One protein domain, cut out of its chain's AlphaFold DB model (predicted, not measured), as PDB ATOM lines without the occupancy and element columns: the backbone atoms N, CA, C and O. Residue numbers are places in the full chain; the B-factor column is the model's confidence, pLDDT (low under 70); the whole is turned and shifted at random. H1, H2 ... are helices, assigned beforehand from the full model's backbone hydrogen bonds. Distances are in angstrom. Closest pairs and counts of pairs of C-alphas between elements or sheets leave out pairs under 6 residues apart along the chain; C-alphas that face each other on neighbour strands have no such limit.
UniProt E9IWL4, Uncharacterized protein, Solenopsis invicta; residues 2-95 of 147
ATOM      1  N   GLU A   2      35.469 -43.807  35.923       58.19
ATOM      2  CA  GLU A   2      35.589 -42.888  34.765       58.19
ATOM      3  C   GLU A   2      34.341 -42.832  33.860       58.19
ATOM      4  O   GLU A   2      33.691 -41.798  33.739       58.19
ATOM      5  N   LYS A   3      33.927 -43.979  33.307       65.50
ATOM      6  CA  LYS A   3      32.772 -44.054  32.394       65.50
ATOM      7  C   LYS A   3      31.430 -43.718  33.054       65.50
ATOM      8  O   LYS A   3      30.502 -43.297  32.371       65.50
ATOM      9  N   LEU A   4      31.314 -43.912  34.372       70.25
ATOM     10  CA  LEU A   4      30.070 -43.643  35.096       70.25
ATOM     11  C   LEU A   4      29.840 -42.138  35.233       70.25
ATOM     12  O   LEU A   4      28.729 -41.690  34.985       70.25
ATOM     13  N   ARG A   5      30.883 -41.364  35.559       73.56
ATOM     14  CA  ARG A   5      30.780 -39.908  35.743       73.56
ATOM     15  C   ARG A   5      30.522 -39.165  34.440       73.56
ATOM     16  O   ARG A   5      29.591 -38.367  34.387       73.56
ATOM     17  N   ILE A   6      31.272 -39.495  33.389       79.88
ATOM     18  CA  ILE A   6      31.023 -38.982  32.032       79.88
ATOM     19  C   ILE A   6      29.584 -39.308  31.620       79.88
ATOM     20  O   ILE A   6      28.836 -38.440  31.176       79.88
ATOM     21  N   GLY A   7      29.151 -40.553  31.855       82.75
ATOM     22  CA  GLY A   7      27.784 -40.976  31.572       82.75
ATOM     23  C   GLY A   7      26.722 -40.213  32.370       82.75
ATOM     24  O   GLY A   7      25.626 -40.003  31.861       82.75
ATOM     25  N   TRP A   8      27.008 -39.791  33.604       82.56
ATOM     26  CA  TRP A   8      26.088 -38.977  34.405       82.56
ATOM     27  C   TRP A   8      25.949 -37.568  33.834       82.56
ATOM     28  O   TRP A   8      24.817 -37.128  33.644       82.56
ATOM     29  N   GLY A   9      27.067 -36.918  33.489       82.00
ATOM     30  CA  GLY A   9      27.072 -35.596  32.856       82.00
ATOM     31  C   GLY A   9      26.300 -35.586  31.537       82.00
ATOM     32  O   GLY A   9      25.366 -34.807  31.374       82.00
ATOM     33  N   ILE A  10      26.593 -36.540  30.647       85.50
ATOM     34  CA  ILE A  10      25.894 -36.678  29.358       85.50
ATOM     35  C   ILE A  10      24.393 -36.926  29.560       85.50
ATOM     36  O   ILE A  10      23.561 -36.323  28.887       85.50
ATOM     37  N   ARG A  11      24.001 -37.803  30.495       85.12
ATOM     38  CA  ARG A  11      22.575 -38.077  30.751       85.12
ATOM     39  C   ARG A  11      21.831 -36.867  31.299       85.12
ATOM     40  O   ARG A  11      20.698 -36.640  30.881       85.12
ATOM     41  N   ALA A  12      22.446 -36.132  32.224       84.62
ATOM     42  CA  ALA A  12      21.883 -34.897  32.751       84.62
ATOM     43  C   ALA A  12      21.708 -33.874  31.623       84.62
ATOM     44  O   ALA A  12      20.612 -33.354  31.433       84.62
ATOM     45  N   LYS A  13      22.735 -33.701  30.786       85.62
ATOM     46  CA  LYS A  13      22.696 -32.785  29.645       85.62
ATOM     47  C   LYS A  13      21.579 -33.125  28.649       85.62
ATOM     48  O   LYS A  13      20.708 -32.301  28.386       85.62
ATOM     49  N   ARG A  14      21.490 -34.385  28.212       87.00
ATOM     50  CA  ARG A  14      20.406 -34.866  27.327       87.00
ATOM     51  C   ARG A  14      19.011 -34.735  27.929       87.00
ATOM     52  O   ARG A  14      18.015 -34.694  27.206       87.00
ATOM     53  N   TYR A  15      18.891 -34.791  29.253       85.25
ATOM     54  CA  TYR A  15      17.617 -34.557  29.921       85.25
ATOM     55  C   TYR A  15      17.198 -33.088  29.802       85.25
ATOM     56  O   TYR A  15      16.064 -32.826  29.402       85.25
ATOM     57  N   GLU A  16      18.116 -32.153  30.050       84.75
ATOM     58  CA  GLU A  16      17.860 -30.719  29.882       84.75
ATOM     59  C   GLU A  16      17.538 -30.357  28.433       84.75
ATOM     60  O   GLU A  16      16.556 -29.660  28.185       84.75
ATOM     61  N   ASP A  17      18.291 -30.894  27.473       85.69
ATOM     62  CA  ASP A  17      18.070 -30.615  26.051       85.69
ATOM     63  C   ASP A  17      16.697 -31.088  25.585       85.69
ATOM     64  O   ASP A  17      16.006 -30.376  24.856       85.69
ATOM     65  N   ARG A  18      16.234 -32.250  26.062       85.62
ATOM     66  CA  ARG A  18      14.870 -32.721  25.772       85.62
ATOM     67  C   ARG A  18      13.800 -31.761  26.285       85.62
ATOM     68  O   ARG A  18      12.789 -31.575  25.610       85.62
ATOM     69  N   ILE A  19      14.009 -31.154  27.451       84.56
ATOM     70  CA  ILE A  19      13.071 -30.181  28.019       84.56
ATOM     71  C   ILE A  19      13.117 -28.868  27.228       84.56
ATOM     72  O   ILE A  19      12.075 -28.381  26.786       84.56
ATOM     73  N   LYS A  20      14.316 -28.317  26.998       81.75
ATOM     74  CA  LYS A  20      14.517 -27.040  26.292       81.75
ATOM     75  C   LYS A  20      13.993 -27.101  24.851       81.75
ATOM     76  O   LYS A  20      13.233 -26.221  24.428       81.75
ATOM     77  N   ASN A  21      14.284 -28.188  24.136       82.44
ATOM     78  CA  ASN A  21      13.864 -28.392  22.746       82.44
ATOM     79  C   ASN A  21      12.371 -28.729  22.592       82.44
ATOM     80  O   ASN A  21      11.900 -28.885  21.472       82.44
ATOM     81  N   GLY A  22      11.606 -28.825  23.688       77.56
ATOM     82  CA  GLY A  22      10.176 -29.149  23.629       77.56
ATOM     83  C   GLY A  22       9.892 -30.579  23.164       77.56
ATOM     84  O   GLY A  22       8.794 -30.865  22.701       77.56
ATOM     85  N   VAL A  23      10.883 -31.472  23.272       76.06
ATOM     86  CA  VAL A  23      10.691 -32.918  23.074       76.06
ATOM     87  C   VAL A  23       9.912 -33.502  24.257       76.06
ATOM     88  O   VAL A  23       9.183 -34.479  24.113       76.06
ATOM     89  N   ALA A  24      10.068 -32.903  25.440       70.94
ATOM     90  CA  ALA A  24       9.199 -33.147  26.583       70.94
ATOM     91  C   ALA A  24       7.855 -32.415  26.428       70.94
ATOM     92  O   ALA A  24       7.774 -31.387  25.759       70.94
ATOM     93  N   ASP A  25       6.823 -32.928  27.104       79.25
ATOM     94  CA  ASP A  25       5.486 -32.330  27.157       79.25
ATOM     95  C   ASP A  25       5.538 -30.822  27.488       79.25
ATOM     96  O   ASP A  25       6.348 -30.372  28.307       79.25
ATOM     97  N   ASN A  26       4.665 -30.027  26.865       81.44
ATOM     98  CA  ASN A  26       4.673 -28.562  26.954       81.44
ATOM     99  C   ASN A  26       4.552 -28.065  28.400       81.44
ATOM    100  O   ASN A  26       5.162 -27.061  28.769       81.44
ATOM    101  N   LEU A  27       3.818 -28.794  29.243       83.44
ATOM    102  CA  LEU A  27       3.713 -28.522  30.678       83.44
ATOM    103  C   LEU A  27       5.074 -28.586  31.384       83.44
ATOM    104  O   LEU A  27       5.381 -27.732  32.216       83.44
ATOM    105  N   VAL A  28       5.910 -29.563  31.029       83.56
ATOM    106  CA  VAL A  28       7.244 -29.753  31.614       83.56
ATOM    107  C   VAL A  28       8.166 -28.605  31.217       83.56
ATOM    108  O   VAL A  28       8.876 -28.070  32.068       83.56
ATOM    109  N   LYS A  29       8.116 -28.172  29.952       83.81
ATOM    110  CA  LYS A  29       8.894 -27.023  29.469       83.81
ATOM    111  C   LYS A  29       8.493 -25.723  30.169       83.81
ATOM    112  O   LYS A  29       9.364 -24.985  30.629       83.81
ATOM    113  N   THR A  30       7.195 -25.459  30.312       83.88
ATOM    114  CA  THR A  30       6.700 -24.272  31.031       83.88
ATOM    115  C   THR A  30       7.113 -24.300  32.501       83.88
ATOM    116  O   THR A  30       7.622 -23.307  33.019       83.88
ATOM    117  N   CYS A  31       6.984 -25.458  33.156       84.62
ATOM    118  CA  CYS A  31       7.416 -25.643  34.539       84.62
ATOM    119  C   CYS A  31       8.927 -25.407  34.707       84.62
ATOM    120  O   CYS A  31       9.353 -24.751  35.660       84.62
ATOM    121  N   TRP A  32       9.738 -25.874  33.753       84.81
ATOM    122  CA  TRP A  32      11.181 -25.638  33.735       84.81
ATOM    123  C   TRP A  32      11.529 -24.150  33.622       84.81
ATOM    124  O   TRP A  32      12.295 -23.635  34.434       84.81
ATOM    125  N   MET A  33      10.918 -23.431  32.676       82.38
ATOM    126  CA  MET A  33      11.158 -21.991  32.513       82.38
ATOM    127  C   MET A  33      10.706 -21.178  33.732       82.38
ATOM    128  O   MET A  33      11.379 -20.232  34.144       82.38
ATOM    129  N   GLU A  34       9.582 -21.549  34.353       83.69
ATOM    130  CA  GLU A  34       9.150 -20.934  35.609       83.69
ATOM    131  C   GLU A  34      10.155 -21.155  36.739       83.69
ATOM    132  O   GLU A  34      10.413 -20.242  37.529       83.69
ATOM    133  N   LYS A  35      10.704 -22.367  36.833       83.31
ATOM    134  CA  LYS A  35      11.713 -22.720  37.827       83.31
ATOM    135  C   LYS A  35      12.976 -21.876  37.643       83.31
ATOM    136  O   LYS A  35      13.470 -21.340  38.638       83.31
ATOM    137  N   GLU A  36      13.453 -21.714  36.408       79.50
ATOM    138  CA  GLU A  36      14.609 -20.862  36.100       79.50
ATOM    139  C   GLU A  36      14.332 -19.388  36.428       79.50
ATOM    140  O   GLU A  36      15.115 -18.774  37.151       79.50
ATOM    141  N   ARG A  37      13.167 -18.840  36.045       80.44
ATOM    142  CA  ARG A  37      12.784 -17.453  36.393       80.44
ATOM    143  C   ARG A  37      12.689 -17.200  37.894       80.44
ATOM    144  O   ARG A  37      13.003 -16.106  38.349       80.44
ATOM    145  N   LYS A  38      12.209 -18.179  38.664       80.88
ATOM    146  CA  LYS A  38      12.053 -18.059  40.124       80.88
ATOM    147  C   LYS A  38      13.391 -18.173  40.867       80.88
ATOM    148  O   LYS A  38      13.402 -17.984  42.082       80.88
ATOM    149  N   GLY A  39      14.487 -18.524  40.187       69.38
ATOM    150  CA  GLY A  39      15.820 -18.644  40.787       69.38
ATOM    151  C   GLY A  39      15.916 -19.692  41.903       69.38
ATOM    152  O   GLY A  39      16.842 -19.659  42.715       69.38
ATOM    153  N   ARG A  40      14.955 -20.623  42.003       63.38
ATOM    154  CA  ARG A  40      14.963 -21.636  43.067       63.38
ATOM    155  C   ARG A  40      16.052 -22.669  42.783       63.38
ATOM    156  O   ARG A  40      15.957 -23.446  41.836       63.38
ATOM    157  N   LYS A  41      17.065 -22.726  43.653       70.19
ATOM    158  CA  LYS A  41      18.070 -23.802  43.675       70.19
ATOM    159  C   LYS A  41      17.490 -25.054  44.337       70.19
ATOM    160  O   LYS A  41      17.703 -25.282  45.533       70.19
ATOM    161  N   ASP A  42      16.737 -25.832  43.564       81.69
ATOM    162  CA  ASP A  42      16.314 -27.176  43.956       81.69
ATOM    163  C   ASP A  42      17.508 -28.145  44.037       81.69
ATOM    164  O   ASP A  42      18.655 -27.774  43.771       81.69
ATOM    165  N   LEU A  43      17.251 -29.385  44.465       85.00
ATOM    166  CA  LEU A  43      18.304 -30.392  44.620       85.00
ATOM    167  C   LEU A  43      19.057 -30.610  43.302       85.00
ATOM    168  O   LEU A  43      20.285 -30.590  43.294       85.00
ATOM    169  N   TYR A  44      18.316 -30.714  42.198       83.44
ATOM    170  CA  TYR A  44      18.876 -30.873  40.864       83.44
ATOM    171  C   TYR A  44      19.828 -29.725  40.495       83.44
ATOM    172  O   TYR A  44      20.976 -29.976  40.141       83.44
ATOM    173  N   ASN A  45      19.401 -28.465  40.641       82.62
ATOM    174  CA  ASN A  45      20.223 -27.300  40.301       82.62
ATOM    175  C   ASN A  45      21.519 -27.260  41.123       82.62
ATOM    176  O   ASN A  45      22.578 -26.933  40.595       82.62
ATOM    177  N   ARG A  46      21.451 -27.635  42.407       85.81
ATOM    178  CA  ARG A  46      22.634 -27.706  43.280       85.81
ATOM    179  C   ARG A  46      23.593 -28.813  42.859       85.81
ATOM    180  O   ARG A  46      24.803 -28.628  42.938       85.81
ATOM    181  N   GLU A  47      23.080 -29.973  42.468       86.00
ATOM    182  CA  GLU A  47      23.907 -31.089  42.004       86.00
ATOM    183  C   GLU A  47      24.537 -30.800  40.641       86.00
ATOM    184  O   GLU A  47      25.726 -31.065  40.463       86.00
ATOM    185  N   ARG A  48      23.786 -30.174  39.730       84.62
ATOM    186  CA  ARG A  48      24.285 -29.681  38.442       84.62
ATOM    187  C   ARG A  48      25.424 -28.681  38.625       84.62
ATOM    188  O   ARG A  48      26.490 -28.840  38.040       84.62
ATOM    189  N   GLU A  49      25.224 -27.685  39.483       85.38
ATOM    190  CA  GLU A  49      26.247 -26.688  39.814       85.38
ATOM    191  C   GLU A  49      27.483 -27.338  40.450       85.38
ATOM    192  O   GLU A  49      28.604 -27.062  40.041       85.38
ATOM    193  N   LYS A  50      27.306 -28.276  41.391       86.12
ATOM    194  CA  LYS A  50      28.426 -29.039  41.974       86.12
ATOM    195  C   LYS A  50      29.198 -29.850  40.938       86.12
ATOM    196  O   LYS A  50      30.415 -29.974  41.070       86.12
ATOM    197  N   TYR A  51      28.503 -30.436  39.966       84.00
ATOM    198  CA  TYR A  51      29.128 -31.195  38.891       84.00
ATOM    199  C   TYR A  51      30.028 -30.288  38.051       84.00
ATOM    200  O   TYR A  51      31.231 -30.533  37.982       84.00
ATOM    201  N   TYR A  52      29.480 -29.197  37.512       82.44
ATOM    202  CA  TYR A  52      30.247 -28.270  36.681       82.44
ATOM    203  C   TYR A  52      31.374 -27.583  37.456       82.44
ATOM    204  O   TYR A  52      32.513 -27.583  36.990       82.44
ATOM    205  N   ASN A  53      31.119 -27.128  38.686       86.06
ATOM    206  CA  ASN A  53      32.141 -26.484  39.514       86.06
ATOM    207  C   ASN A  53      33.323 -27.419  39.801       86.06
ATOM    208  O   ASN A  53      34.469 -26.978  39.827       86.06
ATOM    209  N   ARG A  54      33.071 -28.720  39.994       81.31
ATOM    210  CA  ARG A  54      34.142 -29.714  40.152       81.31
ATOM    211  C   ARG A  54      34.984 -29.843  38.884       81.31
ATOM    212  O   ARG A  54      36.194 -30.008  38.990       81.31
ATOM    213  N   SER A  55      34.359 -29.757  37.715       76.56
ATOM    214  CA  SER A  55      35.057 -29.759  36.426       76.56
ATOM    215  C   SER A  55      35.732 -28.414  36.097       76.56
ATOM    216  O   SER A  55      36.442 -28.295  35.093       76.56
ATOM    217  N   GLY A  56      35.570 -27.413  36.971       80.94
ATOM    218  CA  GLY A  56      36.121 -26.068  36.827       80.94
ATOM    219  C   GLY A  56      35.282 -25.151  35.940       80.94
ATOM    220  O   GLY A  56      35.813 -24.169  35.431       80.94
ATOM    221  N   TRP A  57      34.005 -25.472  35.734       83.00
ATOM    222  CA  TRP A  57      33.078 -24.651  34.966       83.00
ATOM    223  C   TRP A  57      32.028 -24.007  35.851       83.00
ATOM    224  O   TRP A  57      31.426 -24.655  36.704       83.00
ATOM    225  N   GLU A  58      31.764 -22.736  35.577       82.19
ATOM    226  CA  GLU A  58      30.587 -22.061  36.095       82.19
ATOM    227  C   GLU A  58      29.368 -22.420  35.234       82.19
ATOM    228  O   GLU A  58      29.462 -22.520  34.011       82.19
ATOM    229  N   VAL A  59      28.207 -22.595  35.868       79.44
ATOM    230  CA  VAL A  59      26.946 -22.926  35.178       79.44
ATOM    231  C   VAL A  59      26.601 -21.894  34.097       79.44
ATOM    232  O   VAL A  59      26.161 -22.267  33.016       79.44
ATOM    233  N   SER A  60      26.843 -20.612  34.370       79.50
ATOM    234  CA  SER A  60      26.611 -19.500  33.439       79.50
ATOM    235  C   SER A  60      27.496 -19.587  32.190       79.50
ATOM    236  O   SER A  60      27.027 -19.335  31.083       79.50
ATOM    237  N   ALA A  61      28.758 -19.995  32.350       79.00
ATOM    238  CA  ALA A  61      29.695 -20.182  31.246       79.00
ATOM    239  C   ALA A  61      29.276 -21.351  30.344       79.00
ATOM    240  O   ALA A  61      29.343 -21.239  29.124       79.00
ATOM    241  N   VAL A  62      28.785 -22.441  30.943       80.94
ATOM    242  CA  VAL A  62      28.220 -23.578  30.203       80.94
ATOM    243  C   VAL A  62      26.998 -23.147  29.388       80.94
ATOM    244  O   VAL A  62      26.909 -23.445  28.201       80.94
ATOM    245  N   GLU A  63      26.073 -22.407  30.002       78.94
ATOM    246  CA  GLU A  63      24.860 -21.927  29.331       78.94
ATOM    247  C   GLU A  63      25.161 -20.937  28.193       78.94
ATOM    248  O   GLU A  63      24.514 -20.997  27.147       78.94
ATOM    249  N   ALA A  64      26.156 -20.059  28.360       80.81
ATOM    250  CA  ALA A  64      26.600 -19.142  27.309       80.81
ATOM    251  C   ALA A  64      27.198 -19.894  26.111       80.81
ATOM    252  O   ALA A  64      26.823 -19.639  24.968       80.81
ATOM    253  N   TRP A  65      28.067 -20.870  26.379       77.19
ATOM    254  CA  TRP A  65      28.717 -21.677  25.348       77.19
ATOM    255  C   TRP A  65      27.721 -22.543  24.560       77.19
ATOM    256  O   TRP A  65      27.831 -22.702  23.345       77.19
ATOM    257  N   GLU A  66      26.682 -23.046  25.232       75.75
ATOM    258  CA  GLU A  66      25.551 -23.712  24.576       75.75
ATOM    259  C   GLU A  66      24.770 -22.773  23.651       75.75
ATOM    260  O   GLU A  66      24.378 -23.179  22.557       75.75
ATOM    261  N   GLY A  67      24.542 -21.523  24.070       75.25
ATOM    262  CA  GLY A  67      23.861 -20.511  23.255       75.25
ATOM    263  C   GLY A  67      24.594 -20.188  21.949       75.25
ATOM    264  O   GLY A  67      23.957 -19.820  20.964       75.25
ATOM    265  N   GLU A  68      25.912 -20.385  21.923       78.94
ATOM    266  CA  GLU A  68      26.773 -20.226  20.746       78.94
ATOM    267  C   GLU A  68      26.831 -21.484  19.855       78.94
ATOM    268  O   GLU A  68      27.472 -21.469  18.804       78.94
ATOM    269  N   GLY A  69      26.132 -22.561  20.231       74.12
ATOM    270  CA  GLY A  69      26.081 -23.813  19.471       74.12
ATOM    271  C   GLY A  69      27.213 -24.795  19.786       74.12
ATOM    272  O   GLY A  69      27.489 -25.678  18.975       74.12
ATOM    273  N   GLY A  70      27.874 -24.659  20.939       76.06
ATOM    274  CA  GLY A  70      28.946 -25.559  21.360       76.06
ATOM    275  C   GLY A  70      28.488 -27.005  21.615       76.06
ATOM    276  O   GLY A  70      27.416 -27.262  22.172       76.06
ATOM    277  N   GLU A  71      29.329 -27.977  21.249       82.94
ATOM    278  CA  GLU A  71      29.077 -29.410  21.462       82.94
ATOM    279  C   GLU A  71      29.389 -29.842  22.906       82.94
ATOM    280  O   GLU A  71      30.395 -30.491  23.200       82.94
ATOM    281  N   MET A  72      28.491 -29.496  23.833       81.31
ATOM    282  CA  MET A  72      28.704 -29.683  25.276       81.31
ATOM    283  C   MET A  72      28.997 -31.138  25.692       81.31
ATOM    284  O   MET A  72      29.720 -31.379  26.658       81.31
ATOM    285  N   GLU A  73      28.470 -32.137  24.975       83.50
ATOM    286  CA  GLU A  73      28.764 -33.547  25.273       83.50
ATOM    287  C   GLU A  73      30.242 -33.906  25.050       83.50
ATOM    288  O   GLU A  73      30.810 -34.634  25.868       83.50
ATOM    289  N   LEU A  74      30.865 -33.409  23.974       83.25
ATOM    290  CA  LEU A  74      32.289 -33.641  23.707       83.25
ATOM    291  C   LEU A  74      33.150 -32.946  24.751       83.25
ATOM    292  O   LEU A  74      34.053 -33.564  25.314       83.25
ATOM    293  N   GLU A  75      32.803 -31.706  25.073       84.50
ATOM    294  CA  GLU A  75      33.523 -30.904  26.053       84.50
ATOM    295  C   GLU A  75      33.514 -31.590  27.434       84.50
ATOM    296  O   GLU A  75      34.560 -31.743  28.071       84.50
ATOM    297  N   ILE A  76      32.363 -32.132  27.870       84.19
ATOM    298  CA  ILE A  76      32.248 -32.945  29.099       84.19
ATOM    299  C   ILE A  76      33.224 -34.132  29.084       84.19
ATOM    300  O   ILE A  76      33.854 -34.438  30.102       84.19
ATOM    301  N   ILE A  77      33.347 -34.823  27.947       84.62
ATOM    302  CA  ILE A  77      34.234 -35.984  27.807       84.62
ATOM    303  C   ILE A  77      35.700 -35.556  27.902       84.62
ATOM    304  O   ILE A  77      36.469 -36.182  28.636       84.62
ATOM    305  N   GLU A  78      36.096 -34.528  27.154       85.50
ATOM    306  CA  GLU A  78      37.480 -34.054  27.108       85.50
ATOM    307  C   GLU A  78      37.940 -33.534  28.467       85.50
ATOM    308  O   GLU A  78      39.005 -33.925  28.960       85.50
ATOM    309  N   ARG A  79      37.099 -32.734  29.124       85.19
ATOM    310  CA  ARG A  79      37.415 -32.146  30.423       85.19
ATOM    311  C   ARG A  79      37.573 -33.191  31.518       85.19
ATOM    312  O   ARG A  79      38.551 -33.155  32.263       85.19
ATOM    313  N   GLU A  80      36.650 -34.145  31.606       83.81
ATOM    314  CA  GLU A  80      36.708 -35.197  32.626       83.81
ATOM    315  C   GLU A  80      37.932 -36.107  32.418       83.81
ATOM    316  O   GLU A  80      38.583 -36.499  33.387       83.81
ATOM    317  N   ARG A  81      38.309 -36.389  31.162       83.25
ATOM    318  CA  ARG A  81      39.558 -37.107  30.846       83.25
ATOM    319  C   ARG A  81      40.798 -36.318  31.262       83.25
ATOM    320  O   ARG A  81      41.734 -36.904  31.803       83.25
ATOM    321  N   ALA A  82      40.817 -35.008  31.023       84.38
ATOM    322  CA  ALA A  82      41.934 -34.147  31.404       84.38
ATOM    323  C   ALA A  82      42.125 -34.096  32.928       84.38
ATOM    324  O   ALA A  82      43.246 -34.263  33.410       84.38
ATOM    325  N   ILE A  83      41.034 -33.946  33.687       82.62
ATOM    326  CA  ILE A  83      41.057 -33.962  35.158       82.62
ATOM    327  C   ILE A  83      41.595 -35.296  35.667       82.62
ATOM    328  O   ILE A  83      42.475 -35.319  36.521       82.62
ATOM    329  N   GLN A  84      41.131 -36.412  35.110       79.62
ATOM    330  CA  GLN A  84      41.615 -37.729  35.518       79.62
ATOM    331  C   GLN A  84      43.096 -37.926  35.212       79.62
ATOM    332  O   GLN A  84      43.827 -38.459  36.045       79.62
ATOM    333  N   LYS A  85      43.559 -37.463  34.046       82.62
ATOM    334  CA  LYS A  85      44.984 -37.474  33.715       82.62
ATOM    335  C   LYS A  85      45.785 -36.695  34.760       82.62
ATOM    336  O   LYS A  85      46.779 -37.211  35.257       82.62
ATOM    337  N   GLN A  86      45.318 -35.509  35.143       82.00
ATOM    338  CA  GLN A  86      45.961 -34.686  36.165       82.00
ATOM    339  C   GLN A  86      45.944 -35.346  37.553       82.00
ATOM    340  O   GLN A  86      46.947 -35.302  38.267       82.00
ATOM    341  N   GLU A  87      44.830 -35.962  37.950       82.81
ATOM    342  CA  GLU A  87      44.705 -36.679  39.223       82.81
ATOM    343  C   GLU A  87      45.659 -37.878  39.275       82.81
ATOM    344  O   GLU A  87      46.378 -38.051  40.259       82.81
ATOM    345  N   GLU A  88      45.720 -38.684  38.213       76.25
ATOM    346  CA  GLU A  88      46.643 -39.817  38.113       76.25
ATOM    347  C   GLU A  88      48.104 -39.361  38.086       76.25
ATOM    348  O   GLU A  88      48.930 -39.902  38.824       76.25
ATOM    349  N   GLU A  89      48.435 -38.322  37.317       75.38
ATOM    350  CA  GLU A  89      49.772 -37.721  37.329       75.38
ATOM    351  C   GLU A  89      50.146 -37.239  38.736       75.38
ATOM    352  O   GLU A  89      51.239 -37.542  39.222       75.38
ATOM    353  N   SER A  90      49.225 -36.578  39.439       76.38
ATOM    354  CA  SER A  90      49.427 -36.119  40.819       76.38
ATOM    355  C   SER A  90      49.641 -37.292  41.778       76.38
ATOM    356  O   SER A  90      50.616 -37.304  42.530       76.38
ATOM    357  N   ARG A  91      48.818 -38.347  41.696       77.31
ATOM    358  CA  ARG A  91      48.984 -39.577  42.493       77.31
ATOM    359  C   ARG A  91      50.333 -40.240  42.245       77.31
ATOM    360  O   ARG A  91      50.996 -40.672  43.192       77.31
ATOM    361  N   ILE A  92      50.764 -40.315  40.988       70.56
ATOM    362  CA  ILE A  92      52.078 -40.841  40.615       70.56
ATOM    363  C   ILE A  92      53.180 -39.959  41.218       70.56
ATOM    364  O   ILE A  92      54.116 -40.484  41.828       70.56
ATOM    365  N   LEU A  93      53.076 -38.633  41.109       65.75
ATOM    366  CA  LEU A  93      54.061 -37.676  41.635       65.75
ATOM    367  C   LEU A  93      54.192 -37.717  43.168       65.75
ATOM    368  O   LEU A  93      55.300 -37.528  43.706       65.75
ATOM    369  N   GLU A  94      53.080 -37.934  43.864       71.69
ATOM    370  CA  GLU A  94      52.978 -37.972  45.324       71.69
ATOM    371  C   GLU A  94      53.276 -39.355  45.914       71.69
ATOM    372  O   GLU A  94      53.673 -39.449  47.078       71.69
ATOM    373  N   SER A  95      53.179 -40.420  45.111       70.75
ATOM    374  CA  SER A  95      53.427 -41.794  45.549       70.75
ATOM    375  C   SER A  95      54.774 -41.951  46.264       70.75
ATOM    376  O   SER A  95      55.847 -41.578  45.775       70.75
TER     377      SER A  95
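AT A GLANCE: This is residues 2 to 95 of the 147 residues of an uncharacterized protein of Solenopsis invicta (UniProt E9IWL4). Two long helices, H1 and H5, run opposite ways and nearly in line, offset along their length, and the outer part of H5, residues 85 to 94, sticks out with Ser 95 as a free arm that adds to the length. At the other end H2 is set across the last residues of H1; the chain then folds back through H3, and H4 stands off from H3 at about a right angle. The printed part has 94 residues with five named helices, H1 to H5 in order, and no named strand, an all-helix class with mostly crossed helix packing. It is loose, with a radius of gyration of the C-alphas of 15.5 A, and spans 53 by 24 by 24 A.

HOW THE PARTS SIT: Start at H1, residues 2 to 20, and look at residues 19 to 20, which alone touch H2, residues 26 to 37, through its residues 28 to 32. The closest C-alphas, of Ile 19 and Lys 29, are 5.4 A apart, and the lines are about perpendicular at 76 degrees. Next comes H3, residues 43 to 55, which is apart from H2. H3 is close to H1 but not clearly touching, with the C-alphas of Gly 9 and Tyr 51 closest at 7.7 A. Residues 48 to 53 of H3 touch H4, residues 59 to 67, about perpendicular at 85 degrees, with the C-alphas of Glu 49 and Val 59 closest at 6.0 A. Last, H5, residues 72 to 94, touches H1 at a shallow tilt of 25 degrees, opposite ways; the closest C-alphas, of Ile 10 and Glu 73, are 5.9 A apart. H5 only just touches H3, with 3 pairs of C-alphas within 8 A, through Ser 55 and residues 79 to 83; Ser 55 and Glu 80 have the closest C-alphas, at 6.8 A. In H1, H2, H3, H4 and H5 every O i to N i+4 pair is within hydrogen-bond range.

IN THESE COORDINATES: Find C-alpha 2 at (35.589, -42.888, 34.765); from there H1 runs 27.7 A to C-alpha 20 at (14.517, -27.040, 26.292). H2 takes residues 26 to 37, H3 residues 43 to 55 over 18.7 A, and H4 residues 59 to 67. H5 runs 32.6 A from Met 72 to C-alpha 94 at (52.978, -37.972, 45.324).

THE WHOLE: The C-alphas of Asn 26 and Ser 95 are the two farthest apart, at 53.8 A. The printed part has no cut, and its four links between helices are tight. Look also at residues 64 to 69, of which 64 to 67 belong to H4: they stand free. The mean pLDDT of the printed part is 80.3, and residues 2 to 3, 39 to 40 and 93 are under 70.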